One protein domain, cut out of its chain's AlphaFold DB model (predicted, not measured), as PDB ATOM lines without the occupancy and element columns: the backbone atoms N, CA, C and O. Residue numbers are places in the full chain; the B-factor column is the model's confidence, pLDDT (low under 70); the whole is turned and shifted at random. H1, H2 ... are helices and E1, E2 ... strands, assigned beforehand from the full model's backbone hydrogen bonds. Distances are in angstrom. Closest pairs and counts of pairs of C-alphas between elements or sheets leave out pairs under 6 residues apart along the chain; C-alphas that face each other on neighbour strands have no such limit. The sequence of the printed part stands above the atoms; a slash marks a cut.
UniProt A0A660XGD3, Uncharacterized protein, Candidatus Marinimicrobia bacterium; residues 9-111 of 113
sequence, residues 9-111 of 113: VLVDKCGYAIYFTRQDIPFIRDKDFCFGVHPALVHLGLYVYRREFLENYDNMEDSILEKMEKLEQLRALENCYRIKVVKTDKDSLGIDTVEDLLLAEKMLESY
ATOM      1  N   VAL A   9     169.919 170.927 244.766       97.56
ATOM      2  CA  VAL A   9     170.658 172.068 245.314       97.56
ATOM      3  C   VAL A   9     171.675 171.619 246.360       97.56
ATOM      4  O   VAL A   9     171.359 170.837 247.260       97.56
ATOM      5  N   LEU A  10     172.902 172.130 246.258       97.50
ATOM      6  CA  LEU A  10     173.888 172.074 247.342       97.50
ATOM      7  C   LEU A  10     173.809 173.347 248.171       97.50
ATOM      8  O   LEU A  10     173.614 174.433 247.628       97.50
ATOM      9  N   VAL A  11     173.987 173.220 249.481       97.88
ATOM     10  CA  VAL A  11     173.830 174.326 250.429       97.88
ATOM     11  C   VAL A  11     175.063 174.408 251.323       97.88
ATOM     12  O   VAL A  11     175.576 173.386 251.781       97.88
ATOM     13  N   ASP A  12     175.550 175.622 251.561       97.31
ATOM     14  CA  ASP A  12     176.656 175.875 252.476       97.31
ATOM     15  C   ASP A  12     176.235 175.692 253.949       97.31
ATOM     16  O   ASP A  12     175.060 175.522 254.293       97.31
ATOM     17  N   LYS A  13     177.209 175.758 254.863       96.44
ATOM     18  CA  LYS A  13     176.953 175.646 256.312       96.44
ATOM     19  C   LYS A  13     176.106 176.797 256.872       96.44
ATOM     20  O   LYS A  13     175.530 176.662 257.946       96.44
ATOM     21  N   CYS A  14     176.032 177.914 256.156       97.62
ATOM     22  CA  CYS A  14     175.237 179.082 256.508       97.62
ATOM     23  C   CYS A  14     173.817 179.015 255.921       97.62
ATOM     24  O   CYS A  14     173.037 179.946 256.126       97.62
ATOM     25  N   GLY A  15     173.447 177.940 255.220       97.50
ATOM     26  CA  GLY A  15     172.124 177.759 254.630       97.50
ATOM     27  C   GLY A  15     171.908 178.525 253.323       97.50
ATOM     28  O   GLY A  15     170.762 178.827 253.003       97.50
ATOM     29  N   TYR A  16     172.963 178.893 252.598       98.50
ATOM     30  CA  TYR A  16     172.855 179.513 251.276       98.50
ATOM     31  C   TYR A  16     173.156 178.508 250.170       98.50
ATOM     32  O   TYR A  16     174.036 177.661 250.317       98.50
ATOM     33  N   ALA A  17     172.422 178.597 249.064       98.38
ATOM     34  CA  ALA A  17     172.657 177.761 247.901       98.38
ATOM     35  C   ALA A  17     174.071 177.997 247.350       98.38
ATOM     36  O   ALA A  17     174.488 179.137 247.154       98.38
ATOM     37  N   ILE A  18     174.782 176.901 247.098       98.25
ATOM     38  CA  ILE A  18     176.049 176.879 246.369       98.25
ATOM     39  C   ILE A  18     175.751 176.789 244.874       98.25
ATOM     40  O   ILE A  18     176.281 177.569 244.093       98.25
ATOM     41  N   TYR A  19     174.902 175.834 244.479       98.00
ATOM     42  CA  TYR A  19     174.555 175.607 243.078       98.00
ATOM     43  C   TYR A  19     173.262 174.798 242.933       98.00
ATOM     44  O   TYR A  19     172.986 173.934 243.771       98.00
ATOM     45  N   PHE A  20     172.512 175.066 241.859       98.12
ATOM     46  CA  PHE A  20     171.337 174.301 241.434       98.12
ATOM     47  C   PHE A  20     171.631 173.575 240.121       98.12
ATOM     48  O   PHE A  20     172.279 174.139 239.246       98.12
ATOM     49  N   THR A  21     171.145 172.344 239.962       97.56
ATOM     50  CA  THR A  21     171.364 171.569 238.729       97.56
ATOM     51  C   THR A  21     170.376 170.419 238.579       97.56
ATOM     52  O   THR A  21     169.844 169.881 239.557       97.56
ATOM     53  N   ARG A  22     170.164 169.998 237.334       95.25
ATOM     54  CA  ARG A  22     169.465 168.761 236.973       95.25
ATOM     55  C   ARG A  22     170.389 167.542 236.972       95.25
ATOM     56  O   ARG A  22     169.888 166.417 236.963       95.25
ATOM     57  N   GLN A  23     171.706 167.724 237.038       95.44
ATOM     58  CA  GLN A  23     172.682 166.635 237.140       95.44
ATOM     59  C   GLN A  23     172.670 165.963 238.515       95.44
ATOM     60  O   GLN A  23     172.255 166.545 239.518       95.44
ATOM     61  N   ASP A  24     173.140 164.719 238.565       92.12
ATOM     62  CA  ASP A  24     173.341 164.003 239.824       92.12
ATOM     63  C   ASP A  24     174.562 164.589 240.550       92.12
ATOM     64  O   ASP A  24     175.692 164.486 240.069       92.12
ATOM     65  N   ILE A  25     174.327 165.256 241.682       93.31
ATOM     66  CA  ILE A  25     175.362 165.955 242.450       93.31
ATOM     67  C   ILE A  25     175.252 165.667 243.948       93.31
ATOM     68  O   ILE A  25     174.145 165.484 244.446       93.31
ATOM     69  N   PRO A  26     176.362 165.735 244.701       93.06
ATOM     70  CA  PRO A  26     177.727 165.913 244.219       93.06
ATOM     71  C   PRO A  26     178.261 164.625 243.590       93.06
ATOM     72  O   PRO A  26     177.799 163.527 243.892       93.06
ATOM     73  N   PHE A  27     179.282 164.758 242.747       91.56
ATOM     74  CA  PHE A  27     180.030 163.597 242.288       91.56
ATOM     75  C   PHE A  27     180.752 162.938 243.472       91.56
ATOM     76  O   PHE A  27     181.570 163.570 244.146       91.56
ATOM     77  N   ILE A  28     180.458 161.662 243.718       90.38
ATOM     78  CA  ILE A  28     181.097 160.864 244.766       90.38
ATOM     79  C   ILE A  28     182.306 160.163 244.145       90.38
ATOM     80  O   ILE A  28     182.160 159.171 243.432       90.38
ATOM     81  N   ARG A  29     183.505 160.700 244.396       92.19
ATOM     82  CA  ARG A  29     184.754 160.145 243.851       92.19
ATOM     83  C   ARG A  29     185.051 158.752 244.406       92.19
ATOM     84  O   ARG A  29     185.367 157.839 243.648       92.19
ATOM     85  N   ASP A  30     184.946 158.614 245.723       93.69
ATOM     86  CA  ASP A  30     185.318 157.399 246.439       93.69
ATOM     87  C   ASP A  30     184.045 156.576 246.685       93.69
ATOM     88  O   ASP A  30     183.165 156.997 247.430       93.69
ATOM     89  N   LYS A  31     183.915 155.413 246.032       83.88
ATOM     90  CA  LYS A  31     182.665 154.622 246.029       83.88
ATOM     91  C   LYS A  31     182.249 154.109 247.409       83.88
ATOM     92  O   LYS A  31     181.063 153.903 247.639       83.88
ATOM     93  N   ASP A  32     183.215 153.947 248.307       89.62
ATOM     94  CA  ASP A  32     182.988 153.477 249.676       89.62
ATOM     95  C   ASP A  32     182.611 154.622 250.634       89.62
ATOM     96  O   ASP A  32     182.361 154.401 251.819       89.62
ATOM     97  N   PHE A  33     182.570 155.867 250.144       88.00
ATOM     98  CA  PHE A  33     182.209 157.022 250.953       88.00
ATOM     99  C   PHE A  33     180.710 157.012 251.278       88.00
ATOM    100  O   PHE A  33     179.860 157.271 250.425       88.00
ATOM    101  N   CYS A  34     180.390 156.749 252.546       83.38
ATOM    102  CA  CYS A  34     179.030 156.790 253.065       83.38
ATOM    103  C   CYS A  34     178.782 158.103 253.816       83.38
ATOM    104  O   CYS A  34     179.450 158.410 254.800       83.38
ATOM    105  N   PHE A  35     177.794 158.871 253.362       80.38
ATOM    106  CA  PHE A  35     177.421 160.170 253.936       80.38
ATOM    107  C   PHE A  35     176.177 160.109 254.831       80.38
ATOM    108  O   PHE A  35     175.793 161.127 255.402       80.38
ATOM    109  N   GLY A  36     175.553 158.935 254.986       85.12
ATOM    110  CA  GLY A  36     174.321 158.738 255.757       85.12
ATOM    111  C   GLY A  36     173.108 159.418 255.114       85.12
ATOM    112  O   GLY A  36     172.222 158.745 254.599       85.12
ATOM    113  N   VAL A  37     173.098 160.751 255.098       84.31
ATOM    114  CA  VAL A  37     172.100 161.589 254.427       84.31
ATOM    115  C   VAL A  37     172.724 162.235 253.200       84.31
ATOM    116  O   VAL A  37     173.818 162.796 253.262       84.31
ATOM    117  N   HIS A  38     172.019 162.158 252.074       88.56
ATOM    118  CA  HIS A  38     172.490 162.732 250.823       88.56
ATOM    119  C   HIS A  38     172.737 164.250 250.967       88.56
ATOM    120  O   HIS A  38     171.864 164.962 251.464       88.56
ATOM    121  N   PRO A  39     173.909 164.771 250.555       91.44
ATOM    122  CA  PRO A  39     174.280 166.162 250.831       91.44
ATOM    123  C   PRO A  39     173.532 167.183 249.963       91.44
ATOM    124  O   PRO A  39     173.347 168.323 250.389       91.44
ATOM    125  N   ALA A  40     173.102 166.802 248.757       94.44
ATOM    126  CA  ALA A  40     172.216 167.638 247.951       94.44
ATOM    127  C   ALA A  40     170.754 167.448 248.369       94.44
ATOM    128  O   ALA A  40     170.335 166.332 248.684       94.44
ATOM    129  N   LEU A  41     169.994 168.537 248.316       94.06
ATOM    130  CA  LEU A  41     168.563 168.585 248.598       94.06
ATOM    131  C   LEU A  41     167.771 168.635 247.292       94.06
ATOM    132  O   LEU A  41     168.292 169.073 246.265       94.06
ATOM    133  N   VAL A  42     166.501 168.246 247.353       92.62
ATOM    134  CA  VAL A  42     165.540 168.525 246.283       92.62
ATOM    135  C   VAL A  42     165.065 169.968 246.422       92.62
ATOM    136  O   VAL A  42     164.689 170.405 247.509       92.62
ATOM    137  N   HIS A  43     165.126 170.726 245.332       94.12
ATOM    138  CA  HIS A  43     164.636 172.095 245.303       94.12
ATOM    139  C   HIS A  43     163.123 172.122 245.066       94.12
ATOM    140  O   HIS A  43     162.623 171.509 244.127       94.12
ATOM    141  N   LEU A  44     162.422 172.883 245.906       92.44
ATOM    142  CA  LEU A  44     161.014 173.219 245.741       92.44
ATOM    143  C   LEU A  44     160.905 174.622 245.152       92.44
ATOM    144  O   LEU A  44     161.490 175.549 245.710       92.44
ATOM    145  N   GLY A  45     160.123 174.779 244.082       90.50
ATOM    146  CA  GLY A  45     159.919 176.042 243.358       90.50
ATOM    147  C   GLY A  45     159.102 177.100 244.113       90.50
ATOM    148  O   GLY A  45     158.334 177.837 243.503       90.50
ATOM    149  N   LEU A  46     159.225 177.159 245.440       92.69
ATOM    150  CA  LEU A  46     158.640 178.198 246.277       92.69
ATOM    151  C   LEU A  46     159.721 179.208 246.646       92.69
ATOM    152  O   LEU A  46     160.733 178.866 247.262       92.69
ATOM    153  N   TYR A  47     159.453 180.468 246.337       95.69
ATOM    154  CA  TYR A  47     160.392 181.549 246.563       95.69
ATOM    155  C   TYR A  47     159.767 182.690 247.354       95.69
ATOM    156  O   TYR A  47     158.574 182.974 247.255       95.69
ATOM    157  N   VAL A  48     160.613 183.376 248.119       96.69
ATOM    158  CA  VAL A  48     160.270 184.614 248.814       96.69
ATOM    159  C   VAL A  48     161.297 185.659 248.416       96.69
ATOM    160  O   VAL A  48     162.485 185.516 248.709       96.69
ATOM    161  N   TYR A  49     160.835 186.717 247.760       96.50
ATOM    162  CA  TYR A  49     161.693 187.768 247.232       96.50
ATOM    163  C   TYR A  49     161.431 189.105 247.916       96.50
ATOM    164  O   TYR A  49     160.324 189.405 248.363       96.50
ATOM    165  N   ARG A  50     162.464 189.949 247.956       96.50
ATOM    166  CA  ARG A  50     162.288 191.378 248.225       96.50
ATOM    167  C   ARG A  50     161.832 192.054 246.933       96.50
ATOM    168  O   ARG A  50     162.374 191.747 245.878       96.50
ATOM    169  N   ARG A  51     160.904 193.013 247.024       96.50
ATOM    170  CA  ARG A  51     160.416 193.778 245.859       96.50
ATOM    171  C   ARG A  51     161.558 194.385 245.038       96.50
ATOM    172  O   ARG A  51     161.620 194.170 243.840       96.50
ATOM    173  N   GLU A  52     162.481 195.075 245.704       96.00
ATOM    174  CA  GLU A  52     163.636 195.720 245.062       96.00
ATOM    175  C   GLU A  52     164.526 194.726 244.302       96.00
ATOM    176  O   GLU A  52     165.067 195.046 243.250       96.00
ATOM    177  N   PHE A  53     164.660 193.494 244.805       96.81
ATOM    178  CA  PHE A  53     165.388 192.462 244.076       96.81
ATOM    179  C   PHE A  53     164.666 192.098 242.776       96.81
ATOM    180  O   PHE A  53     165.322 192.032 241.746       96.81
ATOM    181  N   LEU A  54     163.341 191.907 242.805       95.94
ATOM    182  CA  LEU A  54     162.564 191.552 241.609       95.94
ATOM    183  C   LEU A  54     162.625 192.635 240.529       95.94
ATOM    184  O   LEU A  54     162.783 192.311 239.358       95.94
ATOM    185  N   GLU A  55     162.559 193.909 240.924       94.25
ATOM    186  CA  GLU A  55     162.677 195.043 239.995       94.25
ATOM    187  C   GLU A  55     164.029 195.054 239.274       94.25
ATOM    188  O   GLU A  55     164.102 195.344 238.083       94.25
ATOM    189  N   ASN A  56     165.103 194.690 239.974       94.56
ATOM    190  CA  ASN A  56     166.422 194.572 239.364       94.56
ATOM    191  C   ASN A  56     166.578 193.275 238.560       94.56
ATOM    192  O   ASN A  56     167.210 193.288 237.510       94.56
ATOM    193  N   TYR A  57     166.025 192.165 239.049       95.69
ATOM    194  CA  TYR A  57     166.170 190.834 238.461       95.69
ATOM    195  C   TYR A  57     165.592 190.749 237.046       95.69
ATOM    196  O   TYR A  57     166.227 190.171 236.168       95.69
ATOM    197  N   ASP A  58     164.443 191.386 236.811       91.75
ATOM    198  CA  ASP A  58     163.797 191.453 235.491       91.75
ATOM    199  C   ASP A  58     164.673 192.143 234.431       91.75
ATOM    200  O   ASP A  58     164.627 191.817 233.249       91.75
ATOM    201  N   ASN A  59     165.544 193.058 234.868       94.19
ATOM    202  CA  ASN A  59     166.469 193.784 234.000       94.19
ATOM    203  C   ASN A  59     167.823 193.074 233.817       94.19
ATOM    204  O   ASN A  59     168.683 193.578 233.093       94.19
ATOM    205  N   MET A  60     168.053 191.935 234.479       95.69
ATOM    206  CA  MET A  60     169.290 191.169 234.322       95.69
ATOM    207  C   MET A  60     169.235 190.332 233.050       95.69
ATOM    208  O   MET A  60     168.253 189.631 232.801       95.69
ATOM    209  N   GLU A  61     170.329 190.337 232.291       95.25
ATOM    210  CA  GLU A  61     170.481 189.442 231.150       95.25
ATOM    211  C   GLU A  61     170.420 187.975 231.593       95.25
ATOM    212  O   GLU A  61     170.987 187.592 232.622       95.25
ATOM    213  N   ASP A  62     169.751 187.151 230.786       93.75
ATOM    214  CA  ASP A  62     169.730 185.705 230.969       93.75
ATOM    215  C   ASP A  62     171.158 185.155 231.038       93.75
ATOM    216  O   ASP A  62     171.958 185.315 230.101       93.75
ATOM    217  N   SER A  63     171.454 184.433 232.112       95.25
ATOM    218  CA  SER A  63     172.803 183.954 232.369       95.25
ATOM    219  C   SER A  63     173.120 182.670 231.593       95.25
ATOM    220  O   SER A  63     172.235 181.989 231.060       95.25
ATOM    221  N   ILE A  64     174.406 182.325 231.472       97.38
ATOM    222  CA  ILE A  64     174.812 181.153 230.684       97.38
ATOM    223  C   ILE A  64     174.310 179.870 231.352       97.38
ATOM    224  O   ILE A  64     173.754 179.004 230.670       97.38
ATOM    225  N   LEU A  65     174.452 179.751 232.676       97.56
ATOM    226  CA  LEU A  65     174.043 178.547 233.399       97.56
ATOM    227  C   LEU A  65     172.521 178.410 233.433       97.56
ATOM    228  O   LEU A  65     172.022 177.299 233.272       97.56
ATOM    229  N   GLU A  66     171.778 179.516 233.548       97.81
ATOM    230  CA  GLU A  66     170.318 179.513 233.410       97.81
ATOM    231  C   GLU A  66     169.889 178.902 232.073       97.81
ATOM    232  O   GLU A  66     169.031 178.018 232.042       97.81
ATOM    233  N   LYS A  67     170.498 179.330 230.959       97.56
ATOM    234  CA  LYS A  67     170.151 178.819 229.623       97.56
ATOM    235  C   LYS A  67     170.476 177.337 229.468       97.56
ATOM    236  O   LYS A  67     169.696 176.624 228.832       97.56
ATOM    237  N   MET A  68     171.605 176.894 230.024       97.31
ATOM    238  CA  MET A  68     172.076 175.510 229.937       97.31
ATOM    239  C   MET A  68     171.240 174.549 230.786       97.31
ATOM    240  O   MET A  68     170.847 173.492 230.300       97.31
ATOM    241  N   GLU A  69     170.951 174.911 232.035       97.00
ATOM    242  CA  GLU A  69     170.209 174.064 232.980       97.00
ATOM    243  C   GLU A  69     168.689 174.261 232.893       97.00
ATOM    244  O   GLU A  69     167.925 173.443 233.411       97.00
ATOM    245  N   LYS A  70     168.232 175.338 232.241       96.25
ATOM    246  CA  LYS A  70     166.834 175.798 232.264       96.25
ATOM    247  C   LYS A  70     166.348 175.993 233.702       96.25
ATOM    248  O   LYS A  70     165.355 175.388 234.113       96.25
ATOM    249  N   LEU A  71     167.104 176.797 234.456       97.25
ATOM    250  CA  LEU A  71     166.884 177.128 235.870       97.25
ATOM    251  C   LEU A  71     167.105 178.629 236.101       97.25
ATOM    252  O   LEU A  71     168.248 179.081 236.170       97.25
ATOM    253  N   GLU A  72     166.017 179.387 236.234       96.94
ATOM    254  CA  GLU A  72     166.032 180.854 236.362       96.94
ATOM    255  C   GLU A  72     166.904 181.342 237.526       96.94
ATOM    256  O   GLU A  72     167.720 182.245 237.376       96.94
ATOM    257  N   GLN A  73     166.845 180.669 238.676       97.75
ATOM    258  CA  GLN A  73     167.533 181.087 239.892       97.75
ATOM    259  C   GLN A  73     169.066 181.098 239.759       97.75
ATOM    260  O   GLN A  73     169.753 181.707 240.582       97.75
ATOM    261  N   LEU A  74     169.622 180.457 238.723       98.25
ATOM    262  CA  LEU A  74     171.047 180.545 238.405       98.25
ATOM    263  C   LEU A  74     171.458 181.944 237.937       98.25
ATOM    264  O   LEU A  74     172.578 182.354 238.238       98.25
ATOM    265  N   ARG A  75     170.553 182.718 237.326       98.19
ATOM    266  CA  ARG A  75     170.793 184.123 236.962       98.19
ATOM    267  C   ARG A  75     171.137 184.965 238.180       98.19
ATOM    268  O   ARG A  75     172.077 185.757 238.148       98.19
ATOM    269  N   ALA A  76     170.410 184.755 239.278       97.62
ATOM    270  CA  ALA A  76     170.676 185.438 240.536       97.62
ATOM    271  C   ALA A  76     172.056 185.053 241.095       97.62
ATOM    272  O   ALA A  76     172.813 185.931 241.509       97.62
ATOM    273  N   LEU A  77     172.410 183.761 241.069       97.62
ATOM    274  CA  LEU A  77     173.716 183.292 241.547       97.62
ATOM    275  C   LEU A  77     174.879 183.834 240.701       97.62
ATOM    276  O   LEU A  77     175.871 184.288 241.267       97.62
ATOM    277  N   GLU A  78     174.760 183.830 239.369       97.31
ATOM    278  CA  GLU A  78     175.789 184.377 238.468       97.31
ATOM    279  C   GLU A  78     175.963 185.893 238.640       97.31
ATOM    280  O   GLU A  78     177.083 186.394 238.576       97.31
ATOM    281  N   ASN A  79     174.893 186.614 238.989       96.94
ATOM    282  CA  ASN A  79     174.945 188.030 239.370       96.94
ATOM    283  C   ASN A  79     175.329 188.255 240.849       96.94
ATOM    284  O   ASN A  79     175.062 189.314 241.415       96.94
ATOM    285  N   CYS A  80     175.978 187.274 241.489       95.69
ATOM    286  CA  CYS A  80     176.525 187.349 242.849       95.69
ATOM    287  C   CYS A  80     175.489 187.552 243.973       95.69
ATOM    288  O   CYS A  80     175.859 187.874 245.108       95.69
ATOM    289  N   TYR A  81     174.202 187.320 243.710       97.38
ATOM    290  CA  TYR A  81     173.197 187.274 244.767       97.38
ATOM    291  C   TYR A  81     173.279 185.953 245.525       97.38
ATOM    292  O   TYR A  81     173.597 184.896 244.983       97.38
ATOM    293  N   ARG A  82     172.949 186.003 246.817       97.81
ATOM    294  CA  ARG A  82     172.884 184.812 247.666       97.81
ATOM    295  C   ARG A  82     171.438 184.378 247.834       97.81
ATOM    296  O   ARG A  82     170.598 185.175 248.244       97.81
ATOM    297  N   ILE A  83     171.174 183.094 247.617       98.44
ATOM    298  CA  ILE A  83     169.849 182.501 247.810       98.44
ATOM    299  C   ILE A  83     169.854 181.726 249.123       98.44
ATOM    300  O   ILE A  83     170.600 180.759 249.273       98.44
ATOM    301  N   LYS A  84     169.050 182.157 250.098       98.38
ATOM    302  CA  LYS A  84     168.858 181.417 251.352       98.38
ATOM    303  C   LYS A  84     167.937 180.226 251.089       98.38
ATOM    304  O   LYS A  84     166.853 180.403 250.546       98.38
ATOM    305  N   VAL A  85     168.348 179.034 251.513       98.00
ATOM    306  CA  VAL A  85     167.556 177.804 251.406       98.00
ATOM    307  C   VAL A  85     167.012 177.436 252.781       98.00
ATOM    308  O   VAL A  85     167.754 177.392 253.766       98.00
ATOM    309  N   VAL A  86     165.711 177.161 252.846       95.81
ATOM    310  CA  VAL A  86     165.026 176.675 254.048       95.81
ATOM    311  C   VAL A  86     164.622 175.225 253.806       95.81
ATOM    312  O   VAL A  86     164.027 174.913 252.779       95.81
ATOM    313  N   LYS A  87     164.989 174.335 254.733       93.88
ATOM    314  CA  LYS A  87     164.632 172.914 254.662       93.88
ATOM    315  C   LYS A  87     163.214 172.701 255.190       93.88
ATOM    316  O   LYS A  87     162.796 173.389 256.116       93.88
ATOM    317  N   THR A  88     162.520 171.728 254.618       91.38
ATOM    318  CA  THR A  88     161.219 171.241 255.078       91.38
ATOM    319  C   THR A  88     161.231 169.721 255.031       91.38
ATOM    320  O   THR A  88     161.880 169.146 254.159       91.38
ATOM    321  N   ASP A  89     160.505 169.092 255.950       87.06
ATOM    322  CA  ASP A  89     160.338 167.635 255.997       87.06
ATOM    323  C   ASP A  89     159.133 167.173 255.162       87.06
ATOM    324  O   ASP A  89     158.809 165.989 255.117       87.06
ATOM    325  N   LYS A  90     158.435 168.117 254.514       82.00
ATOM    326  CA  LYS A  90     157.335 167.811 253.601       82.00
ATOM    327  C   LYS A  90     157.875 167.439 252.232       82.00
ATOM    328  O   LYS A  90     158.570 168.242 251.607       82.00
ATOM    329  N   ASP A  91     157.461 166.276 251.750       73.75
ATOM    330  CA  ASP A  91     157.599 165.938 250.343       73.75
ATOM    331  C   ASP A  91     156.696 166.824 249.482       73.75
ATOM    332  O   ASP A  91     155.623 167.270 249.900       73.75
ATOM    333  N   SER A  92     157.137 167.061 248.252       72.75
ATOM    334  CA  SER A  92     156.297 167.625 247.202       72.75
ATOM    335  C   SER A  92     156.319 166.693 246.007       72.75
ATOM    336  O   SER A  92     157.397 166.268 245.582       72.75
ATOM    337  N   LEU A  93     155.154 166.455 245.422       78.31
ATOM    338  CA  LEU A  93     155.042 165.818 244.124       78.31
ATOM    339  C   LEU A  93     154.859 166.910 243.067       78.31
ATOM    340  O   LEU A  93     153.837 167.593 243.053       78.31
ATOM    341  N   GLY A  94     155.867 167.100 242.215       77.25
ATOM    342  CA  GLY A  94     155.692 167.846 240.970       77.25
ATOM    343  C   GLY A  94     154.935 166.973 239.974       77.25
ATOM    344  O   GLY A  94     155.225 165.784 239.881       77.25
ATOM    345  N   ILE A  95     153.955 167.541 239.272       83.25
ATOM    346  CA  ILE A  95     153.181 166.829 238.250       83.25
ATOM    347  C   ILE A  95     153.676 167.291 236.883       83.25
ATOM    348  O   ILE A  95     153.189 168.288 236.352       83.25
ATOM    349  N   ASP A  96     154.656 166.574 236.334       80.56
ATOM    350  CA  ASP A  96     155.251 166.879 235.026       80.56
ATOM    351  C   ASP A  96     154.894 165.821 233.967       80.56
ATOM    352  O   ASP A  96     155.013 166.063 232.764       80.56
ATOM    353  N   THR A  97     154.457 164.636 234.403       84.81
ATOM    354  CA  THR A  97     154.115 163.487 233.557       84.81
ATOM    355  C   THR A  97     152.730 162.926 233.880       84.81
ATOM    356  O   THR A  97     152.122 163.249 234.904       84.81
ATOM    357  N   VAL A  98     152.213 162.065 232.999       90.75
ATOM    358  CA  VAL A  98     150.944 161.355 233.239       90.75
ATOM    359  C   VAL A  98     151.071 160.439 234.458       90.75
ATOM    360  O   VAL A  98     150.139 160.308 235.245       90.75
ATOM    361  N   GLU A  99     152.239 159.841 234.656       89.56
ATOM    362  CA  GLU A  99     152.543 158.993 235.800       89.56
ATOM    363  C   GLU A  99     152.513 159.780 237.118       89.56
ATOM    364  O   GLU A  99     151.969 159.285 238.107       89.56
ATOM    365  N   ASP A 100     153.036 161.011 237.126       86.94
ATOM    366  CA  ASP A 100     152.970 161.883 238.304       86.94
ATOM    367  C   ASP A 100     151.521 162.260 238.638       86.94
ATOM    368  O   ASP A 100     151.148 162.290 239.811       86.94
ATOM    369  N   LEU A 101     150.685 162.502 237.619       91.06
ATOM    370  CA  LEU A 101     149.262 162.799 237.804       91.06
ATOM    371  C   LEU A 101     148.539 161.628 238.479       91.06
ATOM    372  O   LEU A 101     147.869 161.827 239.490       91.06
ATOM    373  N   LEU A 102     148.719 160.409 237.967       92.50
ATOM    374  CA  LEU A 102     148.097 159.208 238.537       92.50
ATOM    375  C   LEU A 102     148.551 158.960 239.983       92.50
ATOM    376  O   LEU A 102     147.771 158.516 240.829       92.50
ATOM    377  N   LEU A 103     149.818 159.256 240.289       87.81
ATOM    378  CA  LEU A 103     150.325 159.181 241.655       87.81
ATOM    379  C   LEU A 103     149.669 160.238 242.555       87.81
ATOM    380  O   LEU A 103     149.269 159.911 243.672       87.81
ATOM    381  N   ALA A 104     149.528 161.473 242.071       89.75
ATOM    382  CA  ALA A 104     148.887 162.560 242.806       89.75
ATOM    383  C   ALA A 104     147.413 162.255 243.115       89.75
ATOM    384  O   ALA A 104     146.979 162.454 244.248       89.75
ATOM    385  N   GLU A 105     146.664 161.720 242.147       91.12
ATOM    386  CA  GLU A 105     145.272 161.290 242.331       91.12
ATOM    387  C   GLU A 105     145.158 160.246 243.446       91.12
ATOM    388  O   GLU A 105     144.388 160.419 244.389       91.12
ATOM    389  N   LYS A 106     146.012 159.217 243.412       89.81
ATOM    390  CA  LYS A 106     146.047 158.188 244.457       89.81
ATOM    391  C   LYS A 106     146.394 158.757 245.836       89.81
ATOM    392  O   LYS A 106     145.854 158.309 246.845       89.81
ATOM    393  N   MET A 107     147.308 159.727 245.897       86.94
ATOM    394  CA  MET A 107     147.650 160.401 247.152       86.94
ATOM    395  C   MET A 107     146.456 161.184 247.707       86.94
ATOM    396  O   MET A 107     146.203 161.104 248.908       86.94
ATOM    397  N   LEU A 108     145.706 161.884 246.851       87.19
ATOM    398  CA  LEU A 108     144.512 162.636 247.245       87.19
ATOM    399  C   LEU A 108     143.394 161.728 247.771       87.19
ATOM    400  O   LEU A 108     142.777 162.064 248.774       87.19
ATOM    401  N   GLU A 109     143.167 160.565 247.156       87.12
ATOM    402  CA  GLU A 109     142.179 159.586 247.642       87.12
ATOM    403  C   GLU A 109     142.507 159.052 249.044       87.12
ATOM    404  O   GLU A 109     141.606 158.729 249.814       87.12
ATOM    405  N   SER A 110     143.796 158.964 249.383       79.12
ATOM    406  CA  SER A 110     144.267 158.520 250.701       79.12
ATOM    407  C   SER A 110     144.360 159.633 251.751       79.12
ATOM    408  O   SER A 110     144.681 159.356 252.906       79.12
ATOM    409  N   TYR A 111     144.127 160.887 251.358       79.06
ATOM    410  CA  TYR A 111     144.208 162.039 252.249       79.06
ATOM    411  C   TYR A 111     142.880 162.196 253.004       79.06
ATOM    412  O   TYR A 111     141.882 162.647 252.447       79.06
TER     413      TYR A 111
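AT A GLANCE: This is residues 9 to 111 of the 113 residues of an uncharacterized protein of Candidatus Marinimicrobia bacterium (UniProt A0A660XGD3). There is little regular structure: an antiparallel strand hairpin, E1 and E2, packs on a helical hairpin, H2 and H3, with H4 far off and residues 27 to 37 sticking out. The printed part has 103 residues, 39 in named elements: two strands, then four helices, a mixed class. The whole is loose, with radius of gyration of the C-alphas 16.6 A and spans 44 by 39 by 26 A.

IN THESE COORDINATES: E1 is residues 9 to 11, from C-alpha 9 at (170.658, 172.068, 245.314); E2 is 17 to 21, H1 51 to 57, H2 64 to 69, H3 73 to 78, and H4 98 to 109, 17.0 A long, ending at C-alpha 109, (142.179, 159.586, 247.642).

HOW THE PARTS SIT: N 10 of E1 and O 19 of E2 are within hydrogen-bond range, 3.1 A. The closest C-alphas of E2 and H3, Phe 20 and Leu 74, are 6.9 A apart. H2 and H3 touch, closest C-alphas 66 and 74, 5.2 A. In the four helices every O i to N i+4 pair is within range.

THE WHOLE: The printed part has no cut, links E2 to H1 and H3 to H4 are long, and no printed residue is under 70.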